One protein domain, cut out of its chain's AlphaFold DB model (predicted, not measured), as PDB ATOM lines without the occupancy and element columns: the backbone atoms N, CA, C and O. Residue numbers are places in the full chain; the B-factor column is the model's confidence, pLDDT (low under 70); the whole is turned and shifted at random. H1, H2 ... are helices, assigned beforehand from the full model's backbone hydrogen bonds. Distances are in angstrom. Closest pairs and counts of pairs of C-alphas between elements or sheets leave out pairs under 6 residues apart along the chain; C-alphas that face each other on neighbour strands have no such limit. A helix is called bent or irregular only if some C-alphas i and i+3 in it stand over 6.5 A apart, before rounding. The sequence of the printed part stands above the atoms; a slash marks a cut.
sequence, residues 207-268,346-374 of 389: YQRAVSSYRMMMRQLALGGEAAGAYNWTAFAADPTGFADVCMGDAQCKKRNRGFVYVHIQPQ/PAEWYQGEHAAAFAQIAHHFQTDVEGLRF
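What this domain is: This is residues 207 to 268 and 346 to 374 of the 389 residues of an uncharacterized protein of Micractinium conductrix (UniProt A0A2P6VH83). Three helices, H1, H4 and H5, run lengthwise, shifted along each other: H4 and H5 fold back as a hairpin, H1 lies beside the last part of H5, and H7 crosses the end where H1 begins. The short H3 sits in the corner between H1 and H7, H2 lies near H4, on the side away from H5, and H6 and H8 lie at the two ends of H7. You will find 91 printed residues with eight named helices, H1 to H8 in that order, and no named strand; the class is all helix. The whole is compact, with a radius of gyration of the C-alphas of 13.1 A and spans of 39 by 28 by 16 A.

Where its parts are: Find C-alpha 207 at (29.561, -14.928, -42.853); from there H1, residues 207 to 218, runs 16.9 A to C-alpha 218 at (13.672, -13.870, -37.302). Next come H2, residues 226 to 230, 6.1 A; H3, residues 233 to 238, 8.6 A; and H4, residues 242 to 249, 11.4 A. H5, residues 253 to 265, 15.7 A, is irregular: C-alphas 255 and 258 are 9.3 A apart. After the cut, find H6, residues 346 to 350, 7.8 A; H7, residues 357 to 364, 10.4 A; and H8, residues 366 to 371, 8.1 A, ending at C-alpha 371 at (34.687, -20.101, -55.395).

How they stand to each other: Start from the hubs, H1 and H7, touching three helices each. With residues 207 to 210 alone, H1 touches H7, about perpendicular at 90 degrees; their closest C-alphas, Tyr 207 and Ile 361, are 6.5 A apart. H1 touches residues 261 to 265 of H5 alone, at a shallow tilt of 5 degrees, opposite ways; the closest C-alphas, Ser 213 and His 264, are 6.0 A apart. H4 and H5 form a helical hairpin at a shallow tilt of 12 degrees, with Met 248 and Lys 254 closest, at 4.5 A between C-alphas. H3 touches H7 at a steep tilt of 44 degrees, the C-alphas of Ala 237 and Ala 357 closest at 5.1 A. H6 and H7 only just touch, with 3 pairs of C-alphas within 8 A, and only at the corner by their link, Tyr 350 and Phe 358 closest at 5.4 A. In H1, H2, H3, H4, H7 and H8 every O i to N i+4 pair is within hydrogen-bond range; H5 has 2 of 9, with 7 of 10 O i to N i+3 pairs, and H6 has 0 of 1, with 1 of 2.

The domain as a whole: The two C-alphas farthest apart, Gly 224 and Arg 373, are 39.6 A apart. Residues 269 to 345 are not printed, and C-alphas 268 and 346 are 19.7 A apart across this cut. Of the links printed whole, none is long. The mean pLDDT of the printed part is 96.7, and no printed residue is under 70.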
ATOM      1  N   TYR A 207      29.755 -15.097 -44.290       97.75
ATOM      2  CA  TYR A 207      29.561 -14.928 -42.853       97.75
ATOM      3  C   TYR A 207      28.599 -13.769 -42.556       97.75
ATOM      4  O   TYR A 207      27.533 -13.954 -41.962       97.75
ATOM      5  N   GLN A 208      28.880 -12.574 -43.079       96.75
ATOM      6  CA  GLN A 208      27.972 -11.434 -42.893       96.75
ATOM      7  C   GLN A 208      26.606 -11.651 -43.544       96.75
ATOM      8  O   GLN A 208      25.574 -11.182 -43.049       96.75
ATOM      9  N   ARG A 209      26.587 -12.346 -44.683       97.19
ATOM     10  CA  ARG A 209      25.359 -12.698 -45.382       97.19
ATOM     11  C   ARG A 209      24.497 -13.622 -44.525       97.19
ATOM     12  O   ARG A 209      23.308 -13.337 -44.395       97.19
ATOM     13  N   ALA A 210      25.084 -14.635 -43.887       98.00
ATOM     14  CA  ALA A 210      24.396 -15.531 -42.963       98.00
ATOM     15  C   ALA A 210      23.759 -14.766 -41.790       98.00
ATOM     16  O   ALA A 210      22.563 -14.928 -41.542       98.00
ATOM     17  N   VAL A 211      24.497 -13.852 -41.146       97.25
ATOM     18  CA  VAL A 211      23.955 -12.971 -40.089       97.25
ATOM     19  C   VAL A 211      22.778 -12.141 -40.612       97.25
ATOM     20  O   VAL A 211      21.728 -12.029 -39.975       97.25
ATOM     21  N   SER A 212      22.915 -11.575 -41.812       96.25
ATOM     22  CA  SER A 212      21.858 -10.780 -42.439       96.25
ATOM     23  C   SER A 212      20.606 -11.604 -42.765       96.25
ATOM     24  O   SER A 212      19.487 -11.085 -42.666       96.25
ATOM     25  N   SER A 213      20.778 -12.868 -43.160       97.31
ATOM     26  CA  SER A 213      19.692 -13.823 -43.384       97.31
ATOM     27  C   SER A 213      19.007 -14.185 -42.074       97.31
ATOM     28  O   SER A 213      17.792 -14.016 -41.990       97.31
ATOM     29  N   TYR A 214      19.762 -14.560 -41.037       97.88
ATOM     30  CA  TYR A 214      19.237 -14.849 -39.700       97.88
ATOM     31  C   TYR A 214      18.373 -13.698 -39.173       97.88
ATOM     32  O   TYR A 214      17.180 -13.878 -38.925       97.88
ATOM     33  N   ARG A 215      18.921 -12.475 -39.130       96.06
ATOM     34  CA  ARG A 215      18.186 -11.282 -38.671       96.06
ATOM     35  C   ARG A 215      16.912 -11.031 -39.474       96.06
ATOM     36  O   ARG A 215      15.884 -10.677 -38.908       96.06
ATOM     37  N   MET A 216      16.956 -11.197 -40.798       95.50
ATOM     38  CA  MET A 216      15.781 -10.983 -41.650       95.50
ATOM     39  C   MET A 216      14.701 -12.045 -41.415       95.50
ATOM     40  O   MET A 216      13.518 -11.709 -41.356       95.50
ATOM     41  N   MET A 217      15.105 -13.304 -41.261       96.50
ATOM     42  CA  MET A 217      14.191 -14.426 -41.075       96.50
ATOM     43  C   MET A 217      13.528 -14.412 -39.701       96.50
ATOM     44  O   MET A 217      12.320 -14.622 -39.630       96.50
ATOM     45  N   MET A 218      14.252 -14.039 -38.640       97.19
ATOM     46  CA  MET A 218      13.672 -13.870 -37.302       97.19
ATOM     47  C   MET A 218      12.497 -12.882 -37.287       97.19
ATOM     48  O   MET A 218      11.511 -13.119 -36.596       97.19
ATOM     49  N   ARG A 219      12.516 -11.842 -38.137       95.75
ATOM     50  CA  ARG A 219      11.391 -10.893 -38.298       95.75
ATOM     51  C   ARG A 219      10.124 -11.504 -38.897       95.75
ATOM     52  O   ARG A 219       9.076 -10.866 -38.875       95.75
ATOM     53  N   GLN A 220      10.212 -12.696 -39.485       96.62
ATOM     54  CA  GLN A 220       9.054 -13.382 -40.056       96.62
ATOM     55  C   GLN A 220       8.301 -14.238 -39.034       96.62
ATOM     56  O   GLN A 220       7.167 -14.620 -39.321       96.62
ATOM     57  N   LEU A 221       8.898 -14.525 -37.874       97.31
ATOM     58  CA  LEU A 221       8.242 -15.257 -36.793       97.31
ATOM     59  C   LEU A 221       7.196 -14.385 -36.095       97.31
ATOM     60  O   LEU A 221       7.306 -13.155 -36.084       97.31
ATOM     61  N   ALA A 222       6.192 -15.022 -35.494       96.81
ATOM     62  CA  ALA A 222       5.172 -14.328 -34.726       96.81
ATOM     63  C   ALA A 222       5.802 -13.575 -33.546       96.81
ATOM     64  O   ALA A 222       6.645 -14.113 -32.823       96.81
ATOM     65  N   LEU A 223       5.386 -12.322 -33.349       96.19
ATOM     66  CA  LEU A 223       5.843 -11.507 -32.227       96.19
ATOM     67  C   LEU A 223       5.458 -12.169 -30.899       96.19
ATOM     68  O   LEU A 223       4.282 -12.428 -30.659       96.19
ATOM     69  N   GLY A 224       6.452 -12.447 -30.051       93.62
ATOM     70  CA  GLY A 224       6.250 -13.150 -28.779       93.62
ATOM     71  C   GLY A 224       5.916 -14.642 -28.918       93.62
ATOM     72  O   GLY A 224       5.564 -15.272 -27.924       93.62
ATOM     73  N   GLY A 225       6.006 -15.214 -30.124       95.19
ATOM     74  CA  GLY A 225       5.809 -16.645 -30.344       95.19
ATOM     75  C   GLY A 225       6.951 -17.488 -29.770       95.19
ATOM     76  O   GLY A 225       8.095 -17.038 -29.706       95.19
ATOM     77  N   GLU A 226       6.656 -18.740 -29.410       96.19
ATOM     78  CA  GLU A 226       7.635 -19.695 -28.861       96.19
ATOM     79  C   GLU A 226       8.875 -19.831 -29.757       96.19
ATOM     80  O   GLU A 226      10.006 -19.708 -29.289       96.19
ATOM     81  N   ALA A 227       8.664 -19.975 -31.070       95.94
ATOM     82  CA  ALA A 227       9.735 -20.050 -32.060       95.94
ATOM     83  C   ALA A 227      10.667 -18.826 -32.026       95.94
ATOM     84  O   ALA A 227      11.881 -18.977 -32.150       95.94
ATOM     85  N   ALA A 228      10.114 -17.622 -31.838       95.25
ATOM     86  CA  ALA A 228      10.894 -16.387 -31.791       95.25
ATOM     87  C   ALA A 228      11.774 -16.298 -30.534       95.25
ATOM     88  O   ALA A 228      12.850 -15.712 -30.594       95.25
ATOM     89  N   GLY A 229      11.340 -16.889 -29.414       94.06
ATOM     90  CA  GLY A 229      12.135 -16.959 -28.182       94.06
ATOM     91  C   GLY A 229      13.162 -18.097 -28.169       94.06
ATOM     92  O   GLY A 229      14.245 -17.953 -27.595       94.06
ATOM     93  N   ALA A 230      12.838 -19.228 -28.799       95.31
ATOM     94  CA  ALA A 230      13.669 -20.429 -28.771       95.31
ATOM     95  C   ALA A 230      14.784 -20.425 -29.827       95.31
ATOM     96  O   ALA A 230      15.897 -20.873 -29.542       95.31
ATOM     97  N   TYR A 231      14.508 -19.931 -31.040       97.69
ATOM     98  CA  TYR A 231      15.458 -20.013 -32.148       97.69
ATOM     99  C   TYR A 231      16.578 -18.973 -32.022       97.69
ATOM    100  O   TYR A 231      16.339 -17.788 -31.785       97.69
ATOM    101  N   ASN A 232      17.818 -19.420 -32.188       97.75
ATOM    102  CA  ASN A 232      19.012 -18.655 -31.849       97.75
ATOM    103  C   ASN A 232      20.097 -18.814 -32.924       97.75
ATOM    104  O   ASN A 232      19.966 -19.636 -33.838       97.75
ATOM    105  N   TRP A 233      21.155 -18.014 -32.838       98.25
ATOM    106  CA  TRP A 233      22.225 -18.017 -33.832       98.25
ATOM    107  C   TRP A 233      22.959 -19.356 -33.936       98.25
ATOM    108  O   TRP A 233      23.231 -19.812 -35.042       98.25
ATOM    109  N   THR A 234      23.231 -20.026 -32.815       98.19
ATOM    110  CA  THR A 234      23.902 -21.338 -32.814       98.19
ATOM    111  C   THR A 234      23.084 -22.387 -33.572       98.19
ATOM    112  O   THR A 234      23.633 -23.138 -34.378       98.19
ATOM    113  N   ALA A 235      21.762 -22.411 -33.373       98.12
ATOM    114  CA  ALA A 235      20.856 -23.289 -34.112       98.12
ATOM    115  C   ALA A 235      20.824 -22.940 -35.608       98.12
ATOM    116  O   ALA A 235      20.833 -23.838 -36.451       98.12
ATOM    117  N   PHE A 236      20.830 -21.645 -35.940       98.44
ATOM    118  CA  PHE A 236      20.906 -21.187 -37.324       98.44
ATOM    119  C   PHE A 236      22.221 -21.574 -38.002       98.44
ATOM    120  O   PHE A 236      22.201 -22.022 -39.139       98.44
ATOM    121  N   ALA A 237      23.359 -21.413 -37.331       98.56
ATOM    122  CA  ALA A 237      24.657 -21.721 -37.911       98.56
ATOM    123  C   ALA A 237      24.827 -23.223 -38.162       98.56
ATOM    124  O   ALA A 237      25.308 -23.605 -39.227       98.56
ATOM    125  N   ALA A 238      24.383 -24.066 -37.224       98.38
ATOM    126  CA  ALA A 238      24.441 -25.518 -37.361       98.38
ATOM    127  C   ALA A 238      23.576 -26.033 -38.523       98.38
ATOM    128  O   ALA A 238      24.000 -26.931 -39.253       98.38
ATOM    129  N   ASP A 239      22.393 -25.448 -38.723       98.38
ATOM    130  CA  ASP A 239      21.496 -25.784 -39.827       98.38
ATOM    131  C   ASP A 239      20.632 -24.579 -40.256       98.38
ATOM    132  O   ASP A 239      19.490 -24.422 -39.794       98.38
ATOM    133  N   PRO A 240      21.116 -23.753 -41.206       98.06
ATOM    134  CA  PRO A 240      20.373 -22.600 -41.707       98.06
ATOM    135  C   PRO A 240      19.017 -22.984 -42.306       98.06
ATOM    136  O   PRO A 240      18.061 -22.204 -42.272       98.06
ATOM    137  N   THR A 241      18.920 -24.195 -42.859       97.44
ATOM    138  CA  THR A 241      17.705 -24.710 -43.495       97.44
ATOM    139  C   THR A 241      16.679 -25.204 -42.482       97.44
ATOM    140  O   THR A 241      15.482 -25.171 -42.773       97.44
ATOM    141  N   GLY A 242      17.112 -25.546 -41.265       97.50
ATOM    142  CA  GLY A 242      16.248 -25.871 -40.130       97.50
ATOM    143  C   GLY A 242      15.329 -24.725 -39.718       97.50
ATOM    144  O   GLY A 242      14.231 -24.975 -39.220       97.50
ATOM    145  N   PHE A 243      15.677 -23.471 -40.041       97.94
ATOM    146  CA  PHE A 243      14.743 -22.352 -39.890       97.94
ATOM    147  C   PHE A 243      13.449 -22.569 -40.692       97.94
ATOM    148  O   PHE A 243      12.384 -22.125 -40.275       97.94
ATOM    149  N   ALA A 244      13.496 -23.266 -41.833       97.50
ATOM    150  CA  ALA A 244      12.296 -23.558 -42.611       97.50
ATOM    151  C   ALA A 244      11.334 -24.468 -41.840       97.50
ATOM    152  O   ALA A 244      10.129 -24.255 -41.909       97.50
ATOM    153  N   ASP A 245      11.847 -25.436 -41.076       97.56
ATOM    154  CA  ASP A 245      11.023 -26.309 -40.236       97.56
ATOM    155  C   ASP A 245      10.337 -25.496 -39.125       97.56
ATOM    156  O   ASP A 245       9.119 -25.579 -38.958       97.56
ATOM    157  N   VAL A 246      11.093 -24.612 -38.463       97.75
ATOM    158  CA  VAL A 246      10.575 -23.670 -37.453       97.75
ATOM    159  C   VAL A 246       9.514 -22.740 -38.047       97.75
ATOM    160  O   VAL A 246       8.421 -22.591 -37.502       97.75
ATOM    161  N   CYS A 247       9.796 -22.158 -39.212       97.56
ATOM    162  CA  CYS A 247       8.894 -21.255 -39.917       97.56
ATOM    163  C   CYS A 247       7.565 -21.926 -40.289       97.56
ATOM    164  O   CYS A 247       6.520 -21.281 -40.243       97.56
ATOM    165  N   MET A 248       7.579 -23.216 -40.641       97.81
ATOM    166  CA  MET A 248       6.355 -23.956 -40.969       97.81
ATOM    167  C   MET A 248       5.482 -24.253 -39.740       97.81
ATOM    168  O   MET A 248       4.266 -24.385 -39.897       97.81
ATOM    169  N   GLY A 249       6.073 -24.324 -38.543       97.38
ATOM    170  CA  GLY A 249       5.347 -24.426 -37.272       97.38
ATOM    171  C   GLY A 249       4.786 -23.091 -36.769       97.38
ATOM    172  O   GLY A 249       3.772 -23.066 -36.074       97.38
ATOM    173  N   ASP A 250       5.392 -21.967 -37.156       97.81
ATOM    174  CA  ASP A 250       4.989 -20.630 -36.719       97.81
ATOM    175  C   ASP A 250       3.782 -20.074 -37.507       97.81
ATOM    176  O   ASP A 250       3.716 -20.120 -38.740       97.81
ATOM    177  N   ALA A 251       2.801 -19.506 -36.796       95.62
ATOM    178  CA  ALA A 251       1.539 -19.050 -37.385       95.62
ATOM    179  C   ALA A 251       1.691 -17.887 -38.386       95.62
ATOM    180  O   ALA A 251       0.881 -17.764 -39.316       95.62
ATOM    181  N   GLN A 252       2.700 -17.036 -38.203       96.00
ATOM    182  CA  GLN A 252       2.979 -15.899 -39.074       96.00
ATOM    183  C   GLN A 252       3.903 -16.315 -40.218       96.00
ATOM    184  O   GLN A 252       3.581 -16.073 -41.386       96.00
ATOM    185  N   CYS A 253       5.006 -16.984 -39.894       97.38
ATOM    186  CA  CYS A 253       6.051 -17.328 -40.844       97.38
ATOM    187  C   CYS A 253       5.568 -18.327 -41.898       97.38
ATOM    188  O   CYS A 253       5.872 -18.149 -43.078       97.38
ATOM    189  N   LYS A 254       4.717 -19.302 -41.540       97.44
ATOM    190  CA  LYS A 254       4.225 -20.323 -42.487       97.44
ATOM    191  C   LYS A 254       3.536 -19.746 -43.726       97.44
ATOM    192  O   LYS A 254       3.547 -20.373 -44.783       97.44
ATOM    193  N   LYS A 255       2.991 -18.522 -43.638       96.88
ATOM    194  CA  LYS A 255       2.401 -17.782 -44.773       96.88
ATOM    195  C   LYS A 255       3.422 -17.487 -45.879       96.88
ATOM    196  O   LYS A 255       3.036 -17.267 -47.022       96.88
ATOM    197  N   ARG A 256       4.717 -17.469 -45.547       95.31
ATOM    198  CA  ARG A 256       5.833 -17.269 -46.477       95.31
ATOM    199  C   ARG A 256       6.300 -18.551 -47.160       95.31
ATOM    200  O   ARG A 256       6.927 -18.423 -48.200       95.31
ATOM    201  N   ASN A 257       5.952 -19.732 -46.633       95.94
ATOM    202  CA  ASN A 257       6.398 -21.066 -47.063       95.94
ATOM    203  C   ASN A 257       7.926 -21.319 -46.971       95.94
ATOM    204  O   ASN A 257       8.722 -20.413 -46.729       95.94
ATOM    205  N   ARG A 258       8.347 -22.579 -47.175       96.00
ATOM    206  CA  ARG A 258       9.767 -22.999 -47.145       96.00
ATOM    207  C   ARG A 258      10.623 -22.325 -48.219       96.00
ATOM    208  O   ARG A 258      11.776 -21.989 -47.972       96.00
ATOM    209  N   GLY A 259      10.058 -22.109 -49.405       95.38
ATOM    210  CA  GLY A 259      10.753 -21.493 -50.532       95.38
ATOM    211  C   GLY A 259      11.238 -20.081 -50.212       95.38
ATOM    212  O   GLY A 259      12.341 -19.719 -50.620       95.38
ATOM    213  N   PHE A 260      10.477 -19.313 -49.424       95.75
ATOM    214  CA  PHE A 260      10.938 -18.019 -48.926       95.75
ATOM    215  C   PHE A 260      12.191 -18.143 -48.056       95.75
ATOM    216  O   PHE A 260      13.097 -17.332 -48.194       95.75
ATOM    217  N   VAL A 261      12.283 -19.140 -47.178       96.12
ATOM    218  CA  VAL A 261      13.480 -19.345 -46.344       96.12
ATOM    219  C   VAL A 261      14.669 -19.726 -47.221       96.12
ATOM    220  O   VAL A 261      15.702 -19.059 -47.195       96.12
ATOM    221  N   TYR A 262      14.491 -20.734 -48.076       96.94
ATOM    222  CA  TYR A 262      15.562 -21.291 -48.904       96.94
ATOM    223  C   TYR A 262      16.208 -20.258 -49.834       96.94
ATOM    224  O   TYR A 262      17.432 -20.209 -49.923       96.94
ATOM    225  N   VAL A 263      15.437 -19.356 -50.457       95.94
ATOM    226  CA  VAL A 263      16.026 -18.311 -51.322       95.94
ATOM    227  C   VAL A 263      16.946 -17.345 -50.560       95.94
ATOM    228  O   VAL A 263      17.851 -16.766 -51.156       95.94
ATOM    229  N   HIS A 264      16.762 -17.180 -49.246       96.94
ATOM    230  CA  HIS A 264      17.574 -16.272 -48.433       96.94
ATOM    231  C   HIS A 264      18.856 -16.898 -47.878       96.94
ATOM    232  O   HIS A 264      19.714 -16.164 -47.395       96.94
ATOM    233  N   ILE A 265      19.012 -18.216 -47.971       97.00
ATOM    234  CA  ILE A 265      20.197 -18.947 -47.488       97.00
ATOM    235  C   ILE A 265      20.901 -19.738 -48.596       97.00
ATOM    236  O   ILE A 265      21.936 -20.338 -48.352       97.00
ATOM    237  N   GLN A 266      20.375 -19.718 -49.821       96.25
ATOM    238  CA  GLN A 266      20.998 -20.345 -50.984       96.25
ATOM    239  C   GLN A 266      22.411 -19.777 -51.240       96.25
ATOM    240  O   GLN A 266      22.579 -18.560 -51.098       96.25
ATOM    241  N   PRO A 267      23.410 -20.585 -51.640       96.88
ATOM    242  CA  PRO A 267      24.729 -20.080 -52.029       96.88
ATOM    243  C   PRO A 267      24.661 -19.175 -53.271       96.88
ATOM    244  O   PRO A 267      23.703 -19.214 -54.052       96.88
ATOM    245  N   GLN A 268      25.668 -18.323 -53.428       97.88
ATOM    246  CA  GLN A 268      25.798 -17.334 -54.496       97.88
ATOM    247  C   GLN A 268      26.583 -17.896 -55.686       97.88
ATOM    248  O   GLN A 268      26.109 -17.835 -56.820       97.88
ATOM    249  N   PRO A 346      30.848  -7.806 -36.561       91.81
ATOM    250  CA  PRO A 346      30.643  -9.063 -37.280       91.81
ATOM    251  C   PRO A 346      31.352 -10.265 -36.645       91.81
ATOM    252  O   PRO A 346      30.810 -11.366 -36.661       91.81
ATOM    253  N   ALA A 347      32.538 -10.062 -36.063       94.12
ATOM    254  CA  ALA A 347      33.335 -11.133 -35.470       94.12
ATOM    255  C   ALA A 347      32.726 -11.714 -34.183       94.12
ATOM    256  O   ALA A 347      32.954 -12.885 -33.893       94.12
ATOM    257  N   GLU A 348      31.926 -10.948 -33.438       95.56
ATOM    258  CA  GLU A 348      31.309 -11.410 -32.186       95.56
ATOM    259  C   GLU A 348      30.310 -12.555 -32.414       95.56
ATOM    260  O   GLU A 348      30.215 -13.457 -31.586       95.56
ATOM    261  N   TRP A 349      29.665 -12.603 -33.585       97.06
ATOM    262  CA  TRP A 349      28.805 -13.721 -34.007       97.06
ATOM    263  C   TRP A 349      29.549 -15.064 -34.117       97.06
ATOM    264  O   TRP A 349      28.929 -16.112 -34.274       97.06
ATOM    265  N   TYR A 350      30.880 -15.053 -34.067       97.00
ATOM    266  CA  TYR A 350      31.741 -16.212 -34.302       97.00
ATOM    267  C   TYR A 350      32.734 -16.445 -33.162       97.00
ATOM    268  O   TYR A 350      33.750 -17.120 -33.335       97.00
ATOM    269  N   GLN A 351      32.468 -15.869 -31.993       95.19
ATOM    270  CA  GLN A 351      33.319 -15.953 -30.811       95.19
ATOM    271  C   GLN A 351      32.538 -16.492 -29.609       95.19
ATOM    272  O   GLN A 351      31.325 -16.687 -29.664       95.19
ATOM    273  N   GLY A 352      33.247 -16.765 -28.509       95.19
ATOM    274  CA  GLY A 352      32.630 -17.209 -27.257       95.19
ATOM    275  C   GLY A 352      31.802 -18.484 -27.429       95.19
ATOM    276  O   GLY A 352      32.300 -19.484 -27.949       95.19
ATOM    277  N   GLU A 353      30.537 -18.437 -27.005       96.19
ATOM    278  CA  GLU A 353      29.589 -19.552 -27.138       96.19
ATOM    279  C   GLU A 353      29.219 -19.878 -28.597       96.19
ATOM    280  O   GLU A 353      28.783 -20.991 -28.889       96.19
ATOM    281  N   HIS A 354      29.467 -18.953 -29.531       97.06
ATOM    282  CA  HIS A 354      29.201 -19.116 -30.960       97.06
ATOM    283  C   HIS A 354      30.450 -19.479 -31.773       97.06
ATOM    284  O   HIS A 354      30.411 -19.462 -33.001       97.06
ATOM    285  N   ALA A 355      31.572 -19.837 -31.139       96.19
ATOM    286  CA  ALA A 355      32.821 -20.123 -31.855       96.19
ATOM    287  C   ALA A 355      32.687 -21.228 -32.927       96.19
ATOM    288  O   ALA A 355      33.323 -21.160 -33.980       96.19
ATOM    289  N   ALA A 356      31.823 -22.224 -32.701       96.81
ATOM    290  CA  ALA A 356      31.551 -23.282 -33.676       96.81
ATOM    291  C   ALA A 356      30.853 -22.768 -34.951       96.81
ATOM    292  O   ALA A 356      31.027 -23.359 -36.020       96.81
ATOM    293  N   ALA A 357      30.121 -21.650 -34.865       98.19
ATOM    294  CA  ALA A 357      29.364 -21.089 -35.981       98.19
ATOM    295  C   ALA A 357      30.261 -20.719 -37.168       98.19
ATOM    296  O   ALA A 357      29.804 -20.751 -38.306       98.19
ATOM    297  N   PHE A 358      31.541 -20.407 -36.934       97.06
ATOM    298  CA  PHE A 358      32.463 -20.047 -38.011       97.06
ATOM    299  C   PHE A 358      32.643 -21.211 -38.991       97.06
ATOM    300  O   PHE A 358      32.375 -21.072 -40.183       97.06
ATOM    301  N   ALA A 359      33.001 -22.390 -38.477       96.25
ATOM    302  CA  ALA A 359      33.168 -23.590 -39.292       96.25
ATOM    303  C   ALA A 359      31.836 -24.079 -39.885       96.25
ATOM    304  O   ALA A 359      31.799 -24.538 -41.022       96.25
ATOM    305  N   GLN A 360      30.732 -23.951 -39.143       98.12
ATOM    306  CA  GLN A 360      29.413 -24.384 -39.610       98.12
ATOM    307  C   GLN A 360      28.893 -23.519 -40.769       98.12
ATOM    308  O   GLN A 360      28.399 -24.045 -41.763       98.12
ATOM    309  N   ILE A 361      29.055 -22.195 -40.693       98.25
ATOM    310  CA  ILE A 361      28.711 -21.299 -41.802       98.25
ATOM    311  C   ILE A 361      29.647 -21.529 -42.992       98.25
ATOM    312  O   ILE A 361      29.166 -21.587 -44.123       98.25
ATOM    313  N   ALA A 362      30.948 -21.731 -42.762       97.00
ATOM    314  CA  ALA A 362      31.877 -22.077 -43.837       97.00
ATOM    315  C   ALA A 362      31.453 -23.362 -44.568       97.00
ATOM    316  O   ALA A 362      31.495 -23.396 -45.791       97.00
ATOM    317  N   HIS A 363      30.974 -24.377 -43.841       97.38
ATOM    318  CA  HIS A 363      30.413 -25.604 -44.417       97.38
ATOM    319  C   HIS A 363      29.182 -25.318 -45.293       97.38
ATOM    320  O   HIS A 363      29.165 -25.667 -46.470       97.38
ATOM    321  N   HIS A 364      28.172 -24.616 -44.771       98.12
ATOM    322  CA  HIS A 364      26.921 -24.357 -45.511       98.12
ATOM    323  C   HIS A 364      27.083 -23.439 -46.724       98.12
ATOM    324  O   HIS A 364      26.308 -23.525 -47.676       98.12
ATOM    325  N   PHE A 365      28.094 -22.572 -46.704       97.50
ATOM    326  CA  PHE A 365      28.422 -21.651 -47.789       97.50
ATOM    327  C   PHE A 365      29.768 -21.983 -48.440       97.50
ATOM    328  O   PHE A 365      30.401 -21.098 -49.011       97.50
ATOM    329  N   GLN A 366      30.204 -23.247 -48.394       96.69
ATOM    330  CA  GLN A 366      31.538 -23.658 -48.850       96.69
ATOM    331  C   GLN A 366      31.829 -23.210 -50.285       96.69
ATOM    332  O   GLN A 366      32.876 -22.634 -50.557       96.69
ATOM    333  N   THR A 367      30.858 -23.387 -51.187       96.94
ATOM    334  CA  THR A 367      31.001 -22.951 -52.586       96.94
ATOM    335  C   THR A 367      31.215 -21.441 -52.727       96.94
ATOM    336  O   THR A 367      31.942 -21.027 -53.624       96.94
ATOM    337  N   ASP A 368      30.643 -20.621 -51.839       97.69
ATOM    338  CA  ASP A 368      30.893 -19.176 -51.816       97.69
ATOM    339  C   ASP A 368      32.296 -18.889 -51.275       97.69
ATOM    340  O   ASP A 368      33.034 -18.124 -51.887       97.69
ATOM    341  N   VAL A 369      32.680 -19.512 -50.154       95.81
ATOM    342  CA  VAL A 369      33.999 -19.319 -49.526       95.81
ATOM    343  C   VAL A 369      35.123 -19.657 -50.504       95.81
ATOM    344  O   VAL A 369      36.019 -18.841 -50.714       95.81
ATOM    345  N   GLU A 370      35.055 -20.828 -51.133       95.25
ATOM    346  CA  GLU A 370      36.091 -21.330 -52.038       95.25
ATOM    347  C   GLU A 370      36.037 -20.637 -53.404       95.25
ATOM    348  O   GLU A 370      37.043 -20.101 -53.873       95.25
ATOM    349  N   GLY A 371      34.857 -20.601 -54.031       95.50
ATOM    350  CA  GLY A 371      34.687 -20.101 -55.395       95.50
ATOM    351  C   GLY A 371      34.890 -18.591 -55.526       95.50
ATOM    352  O   GLY A 371      35.463 -18.123 -56.508       95.50
ATOM    353  N   LEU A 372      34.489 -17.817 -54.512       96.38
ATOM    354  CA  LEU A 372      34.673 -16.359 -54.471       96.38
ATOM    355  C   LEU A 372      35.882 -15.935 -53.622       96.38
ATOM    356  O   LEU A 372      36.166 -14.740 -53.514       96.38
ATOM    357  N   ARG A 373      36.624 -16.907 -53.071       94.94
ATOM    358  CA  ARG A 373      37.888 -16.725 -52.338       94.94
ATOM    359  C   ARG A 373      37.771 -15.781 -51.138       94.94
ATOM    360  O   ARG A 373      38.581 -14.870 -50.977       94.94
ATOM    361  N   PHE A 374      36.762 -15.978 -50.295       91.50
ATOM    362  CA  PHE A 374      36.641 -15.223 -49.043       91.50
ATOM    363  C   PHE A 374      37.630 -15.736 -47.984       91.50
ATOM    364  O   PHE A 374      37.828 -16.940 -47.842       91.50
TER     365      PHE A 374